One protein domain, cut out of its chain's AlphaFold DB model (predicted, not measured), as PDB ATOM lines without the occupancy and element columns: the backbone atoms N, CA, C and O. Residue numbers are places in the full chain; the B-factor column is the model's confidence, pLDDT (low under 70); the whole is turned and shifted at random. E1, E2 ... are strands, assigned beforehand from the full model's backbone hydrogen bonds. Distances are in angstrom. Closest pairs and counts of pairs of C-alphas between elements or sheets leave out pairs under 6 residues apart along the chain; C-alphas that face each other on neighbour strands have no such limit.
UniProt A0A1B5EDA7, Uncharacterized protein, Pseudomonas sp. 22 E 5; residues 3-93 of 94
ATOM      1  N   TYR A   3     237.399 236.680 150.031       91.38
ATOM      2  CA  TYR A   3     237.633 236.292 148.647       91.38
ATOM      3  C   TYR A   3     236.782 235.063 148.355       91.38
ATOM      4  O   TYR A   3     236.553 234.239 149.241       91.38
ATOM      5  N   GLY A   4     236.267 234.960 147.139       88.25
ATOM      6  CA  GLY A   4     235.361 233.877 146.802       88.25
ATOM      7  C   GLY A   4     234.970 233.846 145.339       88.25
ATOM      8  O   GLY A   4     235.270 234.747 144.556       88.25
ATOM      9  N   GLY A   5     234.285 232.766 144.990       87.19
ATOM     10  CA  GLY A   5     233.665 232.571 143.695       87.19
ATOM     11  C   GLY A   5     232.202 232.193 143.878       87.19
ATOM     12  O   GLY A   5     231.863 231.443 144.790       87.19
ATOM     13  N   ALA A   6     231.337 232.701 143.012       82.19
ATOM     14  CA  ALA A   6     229.945 232.292 142.916       82.19
ATOM     15  C   ALA A   6     229.650 231.824 141.493       82.19
ATOM     16  O   ALA A   6     230.147 232.395 140.522       82.19
ATOM     17  N   THR A   7     228.816 230.799 141.360       81.19
ATOM     18  CA  THR A   7     228.243 230.399 140.076       81.19
ATOM     19  C   THR A   7     226.732 230.420 140.186       81.19
ATOM     20  O   THR A   7     226.165 229.934 141.160       81.19
ATOM     21  N   PHE A   8     226.074 231.028 139.209       76.38
ATOM     22  CA  PHE A   8     224.626 231.182 139.202       76.38
ATOM     23  C   PHE A   8     224.105 231.087 137.774       76.38
ATOM     24  O   PHE A   8     224.838 231.314 136.812       76.38
ATOM     25  N   ARG A   9     222.831 230.731 137.625       74.31
ATOM     26  CA  ARG A   9     222.158 230.757 136.329       74.31
ATOM     27  C   ARG A   9     221.429 232.092 136.204       74.31
ATOM     28  O   ARG A   9     220.633 232.431 137.072       74.31
ATOM     29  N   ASN A  10     221.733 232.866 135.168       68.25
ATOM     30  CA  ASN A  10     221.040 234.128 134.920       68.25
ATOM     31  C   ASN A  10     219.634 233.885 134.331       68.25
ATOM     32  O   ASN A  10     219.296 232.766 133.936       68.25
ATOM     33  N   SER A  11     218.833 234.946 134.205       63.66
ATOM     34  CA  SER A  11     217.471 234.892 133.646       63.66
ATOM     35  C   SER A  11     217.397 234.415 132.186       63.66
ATOM     36  O   SER A  11     216.320 234.086 131.706       63.66
ATOM     37  N   PHE A  12     218.529 234.337 131.477       65.69
ATOM     38  CA  PHE A  12     218.646 233.775 130.124       65.69
ATOM     39  C   PHE A  12     219.043 232.293 130.135       65.69
ATOM     40  O   PHE A  12     219.480 231.757 129.119       65.69
ATOM     41  N   SER A  13     218.938 231.628 131.287       68.50
ATOM     42  CA  SER A  13     219.371 230.246 131.496       68.50
ATOM     43  C   SER A  13     220.867 229.996 131.259       68.50
ATOM     44  O   SER A  13     221.286 228.837 131.192       68.50
ATOM     45  N   GLN A  14     221.693 231.045 131.198       69.31
ATOM     46  CA  GLN A  14     223.139 230.933 131.011       69.31
ATOM     47  C   GLN A  14     223.837 230.809 132.364       69.31
ATOM     48  O   GLN A  14     223.484 231.492 133.327       69.31
ATOM     49  N   ARG A  15     224.836 229.927 132.439       76.75
ATOM     50  CA  ARG A  15     225.689 229.800 133.620       76.75
ATOM     51  C   ARG A  15     226.683 230.960 133.644       76.75
ATOM     52  O   ARG A  15     227.457 231.132 132.705       76.75
ATOM     53  N   SER A  16     226.659 231.708 134.735       76.00
ATOM     54  CA  SER A  16     227.567 232.806 135.031       76.00
ATOM     55  C   SER A  16     228.464 232.459 136.211       76.00
ATOM     56  O   SER A  16     228.124 231.631 137.063       76.00
ATOM     57  N   TYR A  17     229.611 233.121 136.254       82.25
ATOM     58  CA  TYR A  17     230.619 233.027 137.293       82.25
ATOM     59  C   TYR A  17     230.958 234.430 137.780       82.25
ATOM     60  O   TYR A  17     231.075 235.357 136.982       82.25
ATOM     61  N   TYR A  18     231.123 234.594 139.081       84.44
ATOM     62  CA  TYR A  18     231.564 235.834 139.695       84.44
ATOM     63  C   TYR A  18     232.715 235.524 140.634       84.44
ATOM     64  O   TYR A  18     232.527 234.801 141.607       84.44
ATOM     65  N   VAL A  19     233.898 236.043 140.327       89.06
ATOM     66  CA  VAL A  19     235.094 235.894 141.160       89.06
ATOM     67  C   VAL A  19     235.373 237.236 141.800       89.06
ATOM     68  O   VAL A  19     235.406 238.246 141.096       89.06
ATOM     69  N   TYR A  20     235.546 237.270 143.116       89.94
ATOM     70  CA  TYR A  20     235.586 238.527 143.846       89.94
ATOM     71  C   TYR A  20     236.556 238.522 145.017       89.94
ATOM     72  O   TYR A  20     236.818 237.498 145.650       89.94
ATOM     73  N   ALA A  21     237.033 239.722 145.330       93.44
ATOM     74  CA  ALA A  21     237.735 240.055 146.554       93.44
ATOM     75  C   ALA A  21     237.050 241.261 147.201       93.44
ATOM     76  O   ALA A  21     236.452 242.103 146.533       93.44
ATOM     77  N   GLY A  22     237.088 241.347 148.521       93.00
ATOM     78  CA  GLY A  22     236.340 242.368 149.226       93.00
ATOM     79  C   GLY A  22     236.639 242.446 150.704       93.00
ATOM     80  O   GLY A  22     237.509 241.761 151.256       93.00
ATOM     81  N   LYS A  23     235.872 243.304 151.363       93.75
ATOM     82  CA  LYS A  23     235.965 243.521 152.797       93.75
ATOM     83  C   LYS A  23     234.573 243.454 153.405       93.75
ATOM     84  O   LYS A  23     233.610 244.010 152.879       93.75
ATOM     85  N   ARG A  24     234.501 242.716 154.506       92.56
ATOM     86  CA  ARG A  24     233.353 242.666 155.399       92.56
ATOM     87  C   ARG A  24     233.632 243.601 156.573       92.56
ATOM     88  O   ARG A  24     234.772 243.679 157.032       92.56
ATOM     89  N   TYR A  25     232.593 244.297 156.993       93.25
ATOM     90  CA  TYR A  25     232.549 245.260 158.076       93.25
ATOM     91  C   TYR A  25     231.418 244.823 159.001       93.25
ATOM     92  O   TYR A  25     230.245 244.915 158.636       93.25
ATOM     93  N   ASP A  26     231.776 244.282 160.157       91.88
ATOM     94  CA  ASP A  26     230.812 243.894 161.181       91.88
ATOM     95  C   ASP A  26     230.299 245.143 161.910       91.88
ATOM     96  O   ASP A  26     231.058 246.087 162.154       91.88
ATOM     97  N   ILE A  27     228.997 245.184 162.201       90.19
ATOM     98  CA  ILE A  27     228.355 246.333 162.851       90.19
ATOM     99  C   ILE A  27     228.377 246.105 164.366       90.19
ATOM    100  O   ILE A  27     227.412 245.615 164.952       90.19
ATOM    101  N   GLY A  28     229.499 246.454 165.002       87.25
ATOM    102  CA  GLY A  28     229.694 246.257 166.443       87.25
ATOM    103  C   GLY A  28     229.489 244.795 166.854       87.25
ATOM    104  O   GLY A  28     229.942 243.895 166.153       87.25
ATOM    105  N   ASP A  29     228.758 244.571 167.947       86.81
ATOM    106  CA  ASP A  29     228.383 243.233 168.440       86.81
ATOM    107  C   ASP A  29     227.077 242.690 167.831       86.81
ATOM    108  O   ASP A  29     226.520 241.691 168.288       86.81
ATOM    109  N   SER A  30     226.538 243.356 166.808       89.31
ATOM    110  CA  SER A  30     225.309 242.899 166.164       89.31
ATOM    111  C   SER A  30     225.575 241.717 165.229       89.31
ATOM    112  O   SER A  30     226.641 241.629 164.622       89.31
ATOM    113  N   PRO A  31     224.566 240.862 164.977       90.44
ATOM    114  CA  PRO A  31     224.659 239.826 163.949       90.44
ATOM    115  C   PRO A  31     224.737 240.398 162.524       90.44
ATOM    116  O   PRO A  31     224.852 239.641 161.559       90.44
ATOM    117  N   PHE A  32     224.623 241.718 162.366       92.88
ATOM    118  CA  PHE A  32     224.605 242.408 161.085       92.88
ATOM    119  C   PHE A  32     226.005 242.798 160.621       92.88
ATOM    120  O   PHE A  32     226.856 243.231 161.395       92.88
ATOM    121  N   TYR A  33     226.215 242.715 159.314       92.94
ATOM    122  CA  TYR A  33     227.448 243.138 158.677       92.94
ATOM    123  C   TYR A  33     227.185 243.700 157.287       92.94
ATOM    124  O   TYR A  33     226.278 243.280 156.568       92.94
ATOM    125  N   MET A  34     228.033 244.635 156.882       94.00
ATOM    126  CA  MET A  34     228.132 245.082 155.502       94.00
ATOM    127  C   MET A  34     229.296 244.377 154.827       94.00
ATOM    128  O   MET A  34     230.369 244.211 155.402       94.00
ATOM    129  N   LYS A  35     229.123 243.984 153.576       94.12
ATOM    130  CA  LYS A  35     230.183 243.396 152.768       94.12
ATOM    131  C   LYS A  35     230.201 244.067 151.410       94.12
ATOM    132  O   LYS A  35     229.200 244.092 150.702       94.12
ATOM    133  N   VAL A  36     231.360 244.590 151.038       92.94
ATOM    134  CA  VAL A  36     231.591 245.169 149.715       92.94
ATOM    135  C   VAL A  36     232.578 244.278 148.988       92.94
ATOM    136  O   VAL A  36     233.683 244.029 149.478       92.94
ATOM    137  N   THR A  37     232.157 243.775 147.831       92.44
ATOM    138  CA  THR A  37     232.968 242.911 146.971       92.44
ATOM    139  C   THR A  37     233.195 243.585 145.629       92.44
ATOM    140  O   THR A  37     232.298 244.227 145.091       92.44
ATOM    141  N   ALA A  38     234.407 243.471 145.106       89.38
ATOM    142  CA  ALA A  38     234.768 243.905 143.770       89.38
ATOM    143  C   ALA A  38     235.361 242.708 143.034       89.38
ATOM    144  O   ALA A  38     236.141 241.932 143.593       89.38
ATOM    145  N   GLY A  39     234.955 242.516 141.788       87.81
ATOM    146  CA  GLY A  39     235.274 241.286 141.096       87.81
ATOM    147  C   GLY A  39     234.994 241.315 139.612       87.81
ATOM    148  O   GLY A  39     234.500 242.294 139.054       87.81
ATOM    149  N   ALA A  40     235.313 240.192 138.991       83.38
ATOM    150  CA  ALA A  40     235.091 239.924 137.589       83.38
ATOM    151  C   ALA A  40     233.908 238.966 137.454       83.38
ATOM    152  O   ALA A  40     233.908 237.867 138.012       83.38
ATOM    153  N   LEU A  41     232.892 239.391 136.707       77.88
ATOM    154  CA  LEU A  41     231.715 238.593 136.406       77.88
ATOM    155  C   LEU A  41     231.784 238.124 134.950       77.88
ATOM    156  O   LEU A  41     231.822 238.930 134.023       77.88
ATOM    157  N   GLN A  42     231.804 236.814 134.747       73.06
ATOM    158  CA  GLN A  42     231.878 236.159 133.447       73.06
ATOM    159  C   GLN A  42     230.559 235.428 133.167       73.06
ATOM    160  O   GLN A  42     230.057 234.713 134.027       73.06
ATOM    161  N   GLY A  43     229.986 235.579 131.969       60.91
ATOM    162  CA  GLY A  43     228.810 234.791 131.553       60.91
ATOM    163  C   GLY A  43     227.568 235.570 131.111       60.91
ATOM    164  O   GLY A  43     226.598 234.951 130.686       60.91
ATOM    165  N   TYR A  44     227.575 236.908 131.111       54.28
ATOM    166  CA  TYR A  44     226.548 237.669 130.384       54.28
ATOM    167  C   TYR A  44     226.851 237.655 128.873       54.28
ATOM    168  O   TYR A  44     227.553 238.528 128.366       54.28
ATOM    169  N   ARG A  45     226.319 236.674 128.127       49.41
ATOM    170  CA  ARG A  45     226.239 236.737 126.654       49.41
ATOM    171  C   ARG A  45     224.859 237.271 126.254       49.41
ATOM    172  O   ARG A  45     223.876 236.540 126.324       49.41
ATOM    173  N   GLY A  46     224.763 238.537 125.827       54.25
ATOM    174  CA  GLY A  46     223.501 239.093 125.309       54.25
ATOM    175  C   GLY A  46     223.359 240.626 125.320       54.25
ATOM    176  O   GLY A  46     224.343 241.357 125.397       54.25
ATOM    177  N   LYS A  47     222.099 241.090 125.247       41.06
ATOM    178  CA  LYS A  47     221.594 242.450 124.916       41.06
ATOM    179  C   LYS A  47     222.018 243.649 125.801       41.06
ATOM    180  O   LYS A  47     221.528 244.746 125.570       41.06
ATOM    181  N   TYR A  48     222.934 243.492 126.759       49.06
ATOM    182  CA  TYR A  48     223.517 244.614 127.532       49.06
ATOM    183  C   TYR A  48     224.996 244.863 127.201       49.06
ATOM    184  O   TYR A  48     225.722 245.499 127.964       49.06
ATOM    185  N   ARG A  49     225.445 244.365 126.043       44.94
ATOM    186  CA  ARG A  49     226.821 244.491 125.552       44.94
ATOM    187  C   ARG A  49     227.287 245.949 125.390       44.94
ATOM    188  O   ARG A  49     228.482 246.179 125.516       44.94
ATOM    189  N   ASP A  50     226.365 246.897 125.212       46.44
ATOM    190  CA  ASP A  50     226.669 248.292 124.846       46.44
ATOM    191  C   ASP A  50     226.717 249.301 126.007       46.44
ATOM    192  O   ASP A  50     227.012 250.470 125.778       46.44
ATOM    193  N   LYS A  51     226.457 248.897 127.261       45.38
ATOM    194  CA  LYS A  51     226.509 249.830 128.412       45.38
ATOM    195  C   LYS A  51     227.817 249.812 129.208       45.38
ATOM    196  O   LYS A  51     227.929 250.559 130.175       45.38
ATOM    197  N   ILE A  52     228.797 248.987 128.829       45.47
ATOM    198  CA  ILE A  52     230.079 248.887 129.544       45.47
ATOM    199  C   ILE A  52     231.235 248.985 128.534       45.47
ATOM    200  O   ILE A  52     231.390 248.076 127.709       45.47
ATOM    201  N   PRO A  53     232.063 250.047 128.577       36.16
ATOM    202  CA  PRO A  53     233.278 250.103 127.774       36.16
ATOM    203  C   PRO A  53     234.224 248.989 128.256       36.16
ATOM    204  O   PRO A  53     234.403 248.836 129.458       36.16
ATOM    205  N   LEU A  54     234.813 248.220 127.324       43.19
ATOM    206  CA  LEU A  54     235.696 247.037 127.517       43.19
ATOM    207  C   LEU A  54     235.053 245.630 127.461       43.19
ATOM    208  O   LEU A  54     235.695 244.644 127.817       43.19
ATOM    209  N   ASN A  55     233.855 245.462 126.893       43.75
ATOM    210  CA  ASN A  55     233.267 244.126 126.687       43.75
ATOM    211  C   ASN A  55     233.776 243.375 125.426       43.75
ATOM    212  O   ASN A  55     232.988 242.886 124.609       43.75
ATOM    213  N   ARG A  56     235.103 243.284 125.237       47.38
ATOM    214  CA  ARG A  56     235.706 242.469 124.155       47.38
ATOM    215  C   ARG A  56     236.017 241.027 124.583       47.38
ATOM    216  O   ARG A  56     236.163 240.177 123.713       47.38
ATOM    217  N   TYR A  57     236.024 240.736 125.890       51.97
ATOM    218  CA  TYR A  57     236.442 239.439 126.455       51.97
ATOM    219  C   TYR A  57     235.363 238.690 127.268       51.97
ATOM    220  O   TYR A  57     235.639 237.621 127.807       51.97
ATOM    221  N   GLY A  58     234.126 239.204 127.365       57.12
ATOM    222  CA  GLY A  58     233.032 238.522 128.082       57.12
ATOM    223  C   GLY A  58     233.161 238.516 129.612       57.12
ATOM    224  O   GLY A  58     232.509 237.709 130.278       57.12
ATOM    225  N   VAL A  59     233.994 239.410 130.153       60.94
ATOM    226  CA  VAL A  59     234.213 239.639 131.584       60.94
ATOM    227  C   VAL A  59     233.834 241.084 131.900       60.94
ATOM    228  O   VAL A  59     234.372 242.006 131.291       60.94
ATOM    229  N   ALA A  60     232.903 241.277 132.833       70.12
ATOM    230  CA  ALA A  60     232.457 242.587 133.287       70.12
ATOM    231  C   ALA A  60     232.977 242.852 134.709       70.12
ATOM    232  O   ALA A  60     232.735 242.026 135.597       70.12
ATOM    233  N   PRO A  61     233.679 243.973 134.959       76.88
ATOM    234  CA  PRO A  61     233.996 244.376 136.321       76.88
ATOM    235  C   PRO A  61     232.698 244.729 137.057       76.88
ATOM    236  O   PRO A  61     231.846 245.441 136.524       76.88
ATOM    237  N   ALA A  62     232.543 244.227 138.280       80.50
ATOM    238  CA  ALA A  62     231.368 244.466 139.108       80.50
ATOM    239  C   ALA A  62     231.773 244.750 140.554       80.50
ATOM    240  O   ALA A  62     232.541 243.997 141.161       80.50
ATOM    241  N   ILE A  63     231.214 245.827 141.105       86.94
ATOM    242  CA  ILE A  63     231.255 246.140 142.532       86.94
ATOM    243  C   ILE A  63     229.870 245.840 143.082       86.94
ATOM    244  O   ILE A  63     228.878 246.395 142.614       86.94
ATOM    245  N   ILE A  64     229.814 244.937 144.050       88.19
ATOM    246  CA  ILE A  64     228.580 244.410 144.604       88.19
ATOM    247  C   ILE A  64     228.594 244.674 146.112       88.19
ATOM    248  O   ILE A  64     229.315 243.989 146.856       88.19
ATOM    249  N   PRO A  65     227.848 245.693 146.577       92.62
ATOM    250  CA  PRO A  65     227.569 245.863 147.987       92.62
ATOM    251  C   PRO A  65     226.522 244.840 148.438       92.62
ATOM    252  O   PRO A  65     225.602 244.469 147.707       92.62
ATOM    253  N   SER A  66     226.670 244.380 149.670       91.69
ATOM    254  CA  SER A  66     225.777 243.419 150.298       91.69
ATOM    255  C   SER A  66     225.657 243.704 151.786       91.69
ATOM    256  O   SER A  66     226.591 244.205 152.417       91.69
ATOM    257  N   VAL A  67     224.495 243.395 152.338       93.56
ATOM    258  CA  VAL A  67     224.221 243.459 153.771       93.56
ATOM    259  C   VAL A  67     223.786 242.081 154.218       93.56
ATOM    260  O   VAL A  67     222.992 241.432 153.542       93.56
ATOM    261  N   GLY A  68     224.335 241.606 155.320       92.75
ATOM    262  CA  GLY A  68     224.042 240.280 155.818       92.75
ATOM    263  C   GLY A  68     223.770 240.274 157.300       92.75
ATOM    264  O   GLY A  68     224.112 241.205 158.027       92.75
ATOM    265  N   VAL A  69     223.144 239.192 157.726       93.12
ATOM    266  CA  VAL A  69     222.902 238.867 159.120       93.12
ATOM    267  C   VAL A  69     223.349 237.433 159.364       93.12
ATOM    268  O   VAL A  69     223.180 236.580 158.493       93.12
ATOM    269  N   HIS A  70     223.953 237.151 160.511       91.00
ATOM    270  CA  HIS A  70     224.304 235.792 160.904       91.00
ATOM    271  C   HIS A  70     223.655 235.402 162.229       91.00
ATOM    272  O   HIS A  70     223.712 236.131 163.210       91.00
ATOM    273  N   PHE A  71     223.077 234.210 162.268       88.06
ATOM    274  CA  PHE A  71     222.485 233.606 163.451       88.06
ATOM    275  C   PHE A  71     223.165 232.256 163.686       88.06
ATOM    276  O   PHE A  71     222.870 231.262 163.020       88.06
ATOM    277  N   GLY A  72     224.129 232.243 164.610       86.94
ATOM    278  CA  GLY A  72     224.974 231.078 164.868       86.94
ATOM    279  C   GLY A  72     225.759 230.658 163.613       86.94
ATOM    280  O   GLY A  72     226.466 231.496 163.048       86.94
ATOM    281  N   PRO A  73     225.643 229.396 163.158       88.81
ATOM    282  CA  PRO A  73     226.347 228.922 161.972       88.81
ATOM    283  C   PRO A  73     225.691 229.392 160.669       88.81
ATOM    284  O   PRO A  73     226.297 229.255 159.618       88.81
ATOM    285  N   VAL A  74     224.473 229.937 160.681       91.12
ATOM    286  CA  VAL A  74     223.773 230.340 159.453       91.12
ATOM    287  C   VAL A  74     223.964 231.830 159.202       91.12
ATOM    288  O   VAL A  74     223.834 232.646 160.109       91.12
ATOM    289  N   ALA A  75     224.234 232.201 157.958       90.62
ATOM    290  CA  ALA A  75     224.294 233.578 157.504       90.62
ATOM    291  C   ALA A  75     223.365 233.780 156.310       90.62
ATOM    292  O   ALA A  75     223.343 232.963 155.396       90.62
ATOM    293  N   SER A  76     222.646 234.892 156.293       92.88
ATOM    294  CA  SER A  76     221.847 235.335 155.155       92.88
ATOM    295  C   SER A  76     222.383 236.670 154.664       92.88
ATOM    296  O   SER A  76     222.650 237.555 155.472       92.88
ATOM    297  N   GLU A  77     222.542 236.835 153.356       92.38
ATOM    298  CA  GLU A  77     223.023 238.073 152.742       92.38
ATOM    299  C   GLU A  77     222.069 238.537 151.647       92.38
ATOM    300  O   GLU A  77     221.707 237.779 150.746       92.38
ATOM    301  N   LEU A  78     221.713 239.815 151.707       92.19
ATOM    302  CA  LEU A  78     221.089 240.556 150.628       92.19
ATOM    303  C   LEU A  78     222.185 241.235 149.806       92.19
ATOM    304  O   LEU A  78     222.896 242.125 150.271       92.19
ATOM    305  N   VAL A  79     222.306 240.799 148.565       89.31
ATOM    306  CA  VAL A  79     223.312 241.211 147.596       89.31
ATOM    307  C   VAL A  79     222.657 242.149 146.589       89.31
ATOM    308  O   VAL A  79     221.693 241.775 145.923       89.31
ATOM    309  N   LEU A  80     223.170 243.371 146.457       86.88
ATOM    310  CA  LEU A  80     222.607 244.377 145.560       86.88
ATOM    311  C   LEU A  80     223.381 244.379 144.240       86.88
ATOM    312  O   LEU A  80     224.521 244.835 144.166       86.88
ATOM    313  N   LEU A  81     222.751 243.885 143.177       78.25
ATOM    314  CA  LEU A  81     223.328 243.774 141.833       78.25
ATOM    315  C   LEU A  81     223.057 245.052 141.010       78.25
ATOM    316  O   LEU A  81     222.728 244.993 139.824       78.25
ATOM    317  N   GLY A  82     223.171 246.216 141.656       72.56
ATOM    318  CA  GLY A  82     222.809 247.526 141.106       72.56
ATOM    319  C   GLY A  82     221.321 247.874 141.266       72.56
ATOM    320  O   GLY A  82     220.594 247.239 142.020       72.56
ATOM    321  N   PHE A  83     220.856 248.897 140.541       68.62
ATOM    322  CA  PHE A  83     219.496 249.450 140.689       68.62
ATOM    323  C   PHE A  83     218.360 248.530 140.218       68.62
ATOM    324  O   PHE A  83     217.208 248.765 140.564       68.62
ATOM    325  N   ASN A  84     218.665 247.501 139.425       66.62
ATOM    326  CA  ASN A  84     217.647 246.700 138.736       66.62
ATOM    327  C   ASN A  84     217.533 245.264 139.260       66.62
ATOM    328  O   ASN A  84     216.718 244.500 138.749       66.62
ATOM    329  N   ALA A  85     218.374 244.865 140.216       71.44
ATOM    330  CA  ALA A  85     218.375 243.502 140.726       71.44
ATOM    331  C   ALA A  85     218.954 243.426 142.141       71.44
ATOM    332  O   ALA A  85     219.961 244.054 142.464       71.44
ATOM    333  N   ALA A  86     218.347 242.571 142.956       82.38
ATOM    334  CA  ALA A  86     218.874 242.135 144.236       82.38
ATOM    335  C   ALA A  86     218.805 240.606 144.305       82.38
ATOM    336  O   ALA A  86     217.975 239.976 143.650       82.38
ATOM    337  N   MET A  87     219.697 240.009 145.083       84.31
ATOM    338  CA  MET A  87     219.795 238.572 145.288       84.31
ATOM    339  C   MET A  87     219.830 238.299 146.786       84.31
ATOM    340  O   MET A  87     220.617 238.898 147.509       84.31
ATOM    341  N   LEU A  88     218.983 237.387 147.250       86.44
ATOM    342  CA  LEU A  88     219.061 236.850 148.602       86.44
ATOM    343  C   LEU A  88     219.862 235.556 148.568       86.44
ATOM    344  O   LEU A  88     219.633 234.694 147.720       86.44
ATOM    345  N   THR A  89     220.804 235.429 149.489       86.88
ATOM    346  CA  THR A  89     221.634 234.240 149.651       86.88
ATOM    347  C   THR A  89     221.602 233.796 151.104       86.88
ATOM    348  O   THR A  89     221.457 234.619 152.005       86.88
ATOM    349  N   ALA A  90     221.721 232.492 151.323       88.62
ATOM    350  CA  ALA A  90     221.905 231.902 152.638       88.62
ATOM    351  C   ALA A  90     223.100 230.951 152.570       88.62
ATOM    352  O   ALA A  90     223.310 230.274 151.562       88.62
ATOM    353  N   GLY A  91     223.897 230.921 153.627       86.75
ATOM    354  CA  GLY A  91     225.109 230.129 153.729       86.75
ATOM    355  C   GLY A  91     225.354 229.685 155.159       86.75
ATOM    356  O   GLY A  91     224.746 230.193 156.099       86.75
ATOM    357  N   VAL A  92     226.255 228.723 155.314       85.25
ATOM    358  CA  VAL A  92     226.686 228.230 156.619       85.25
ATOM    359  C   VAL A  92     228.151 228.608 156.809       85.25
ATOM    360  O   VAL A  92     228.955 228.482 155.886       85.25
ATOM    361  N   ARG A  93     228.480 229.131 157.986       76.31
ATOM    362  CA  ARG A  93     229.820 229.498 158.423       76.31
ATOM    363  C   ARG A  93     230.276 228.441 159.429       76.31
ATOM    364  O   ARG A  93     229.565 228.189 160.401       76.31
TER     365      ARG A  93
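What this domain is: This is residues 3 to 93 of the 94 residues of an uncharacterized protein of Pseudomonas sp. 22 E 5 (UniProt A0A1B5EDA7). A single six-stranded sheet, E1 to E6, curls round into an open, half-barrel-like trough whose two edge strands, E1 and E6, stay apart. The loop of residues 43 to 58, between E3 and E4, makes one end of the long axis, and the turn between E2 and E3 lies at the other. The printed part has 91 residues, with no named helix and six named strands; it is all strand, and the sheet's order E1 - E2 - E3 - E4 - E5 - E6, all antiparallel, is also the order along the chain. It is only just compact, close to loose, with a radius of gyration of the C-alphas of 14.5 A, and elongated, spanning 44 by 24 by 22 A.

How they stand to each other: Start at E1, residues 3 to 9, an edge strand, and find its antiparallel neighbour E2, residues 15 to 26: C-alphas 3 and 21 face each other at 4.3 A, and N 6 and O 18 are within hydrogen-bond range at 2.8 A. Next comes E3, residues 32 to 42, antiparallel to E2, with C-alphas 20 and 39 facing each other at 3.9 A and N 25 and O 34 within range at 2.7 A. E4, residues 59 to 71, is antiparallel to E3; look at N 66 and O 35, 2.7 A apart. E5, residues 74 to 80, is antiparallel to E4, with N 69 and O 76 at 2.8 A; C-alphas 65 and 80 face each other at 5.7 A, and 71 and 74 at 5.3 A. E6, residues 86 to 92, is the other edge strand, antiparallel to E5, with N 77 and O 89 at 2.8 A. The six strands form a meander, each strand the antiparallel neighbour of the one before, and each successive pair is a hairpin. From edge to edge the strands' lines turn by 60 degrees and the way across the sheet by 147 degrees; the sheet is curled like part of a barrel and strongly twisted. E2 bends by 65 degrees at residue 21, E3 by 61 degrees at residue 39 and E4 by 57 degrees at residue 62.

Where its parts are: Find C-alpha 3 at (237.633, 236.292, 148.647), where E1 begins; it runs 20.5 A. E2 is 31.4 A long and E3 29.3 A. E4, the longest strand by residues, starts at C-alpha 59, (234.213, 239.639, 131.584), and runs 34.5 A. E5 is 19.8 A long, and E6, 20.2 A long, ends at C-alpha 92, (226.686, 228.230, 156.619).

The domain as a whole: The C-alphas of Asp 29 and Arg 56 are the two farthest apart, at 44.9 A. The printed part has no cut. The link from E3 to E4 is long; the others are tight. The mean pLDDT of the printed part is 78.1, and residues 10 to 14, 43 to 59 and 83 to 84 are under 70.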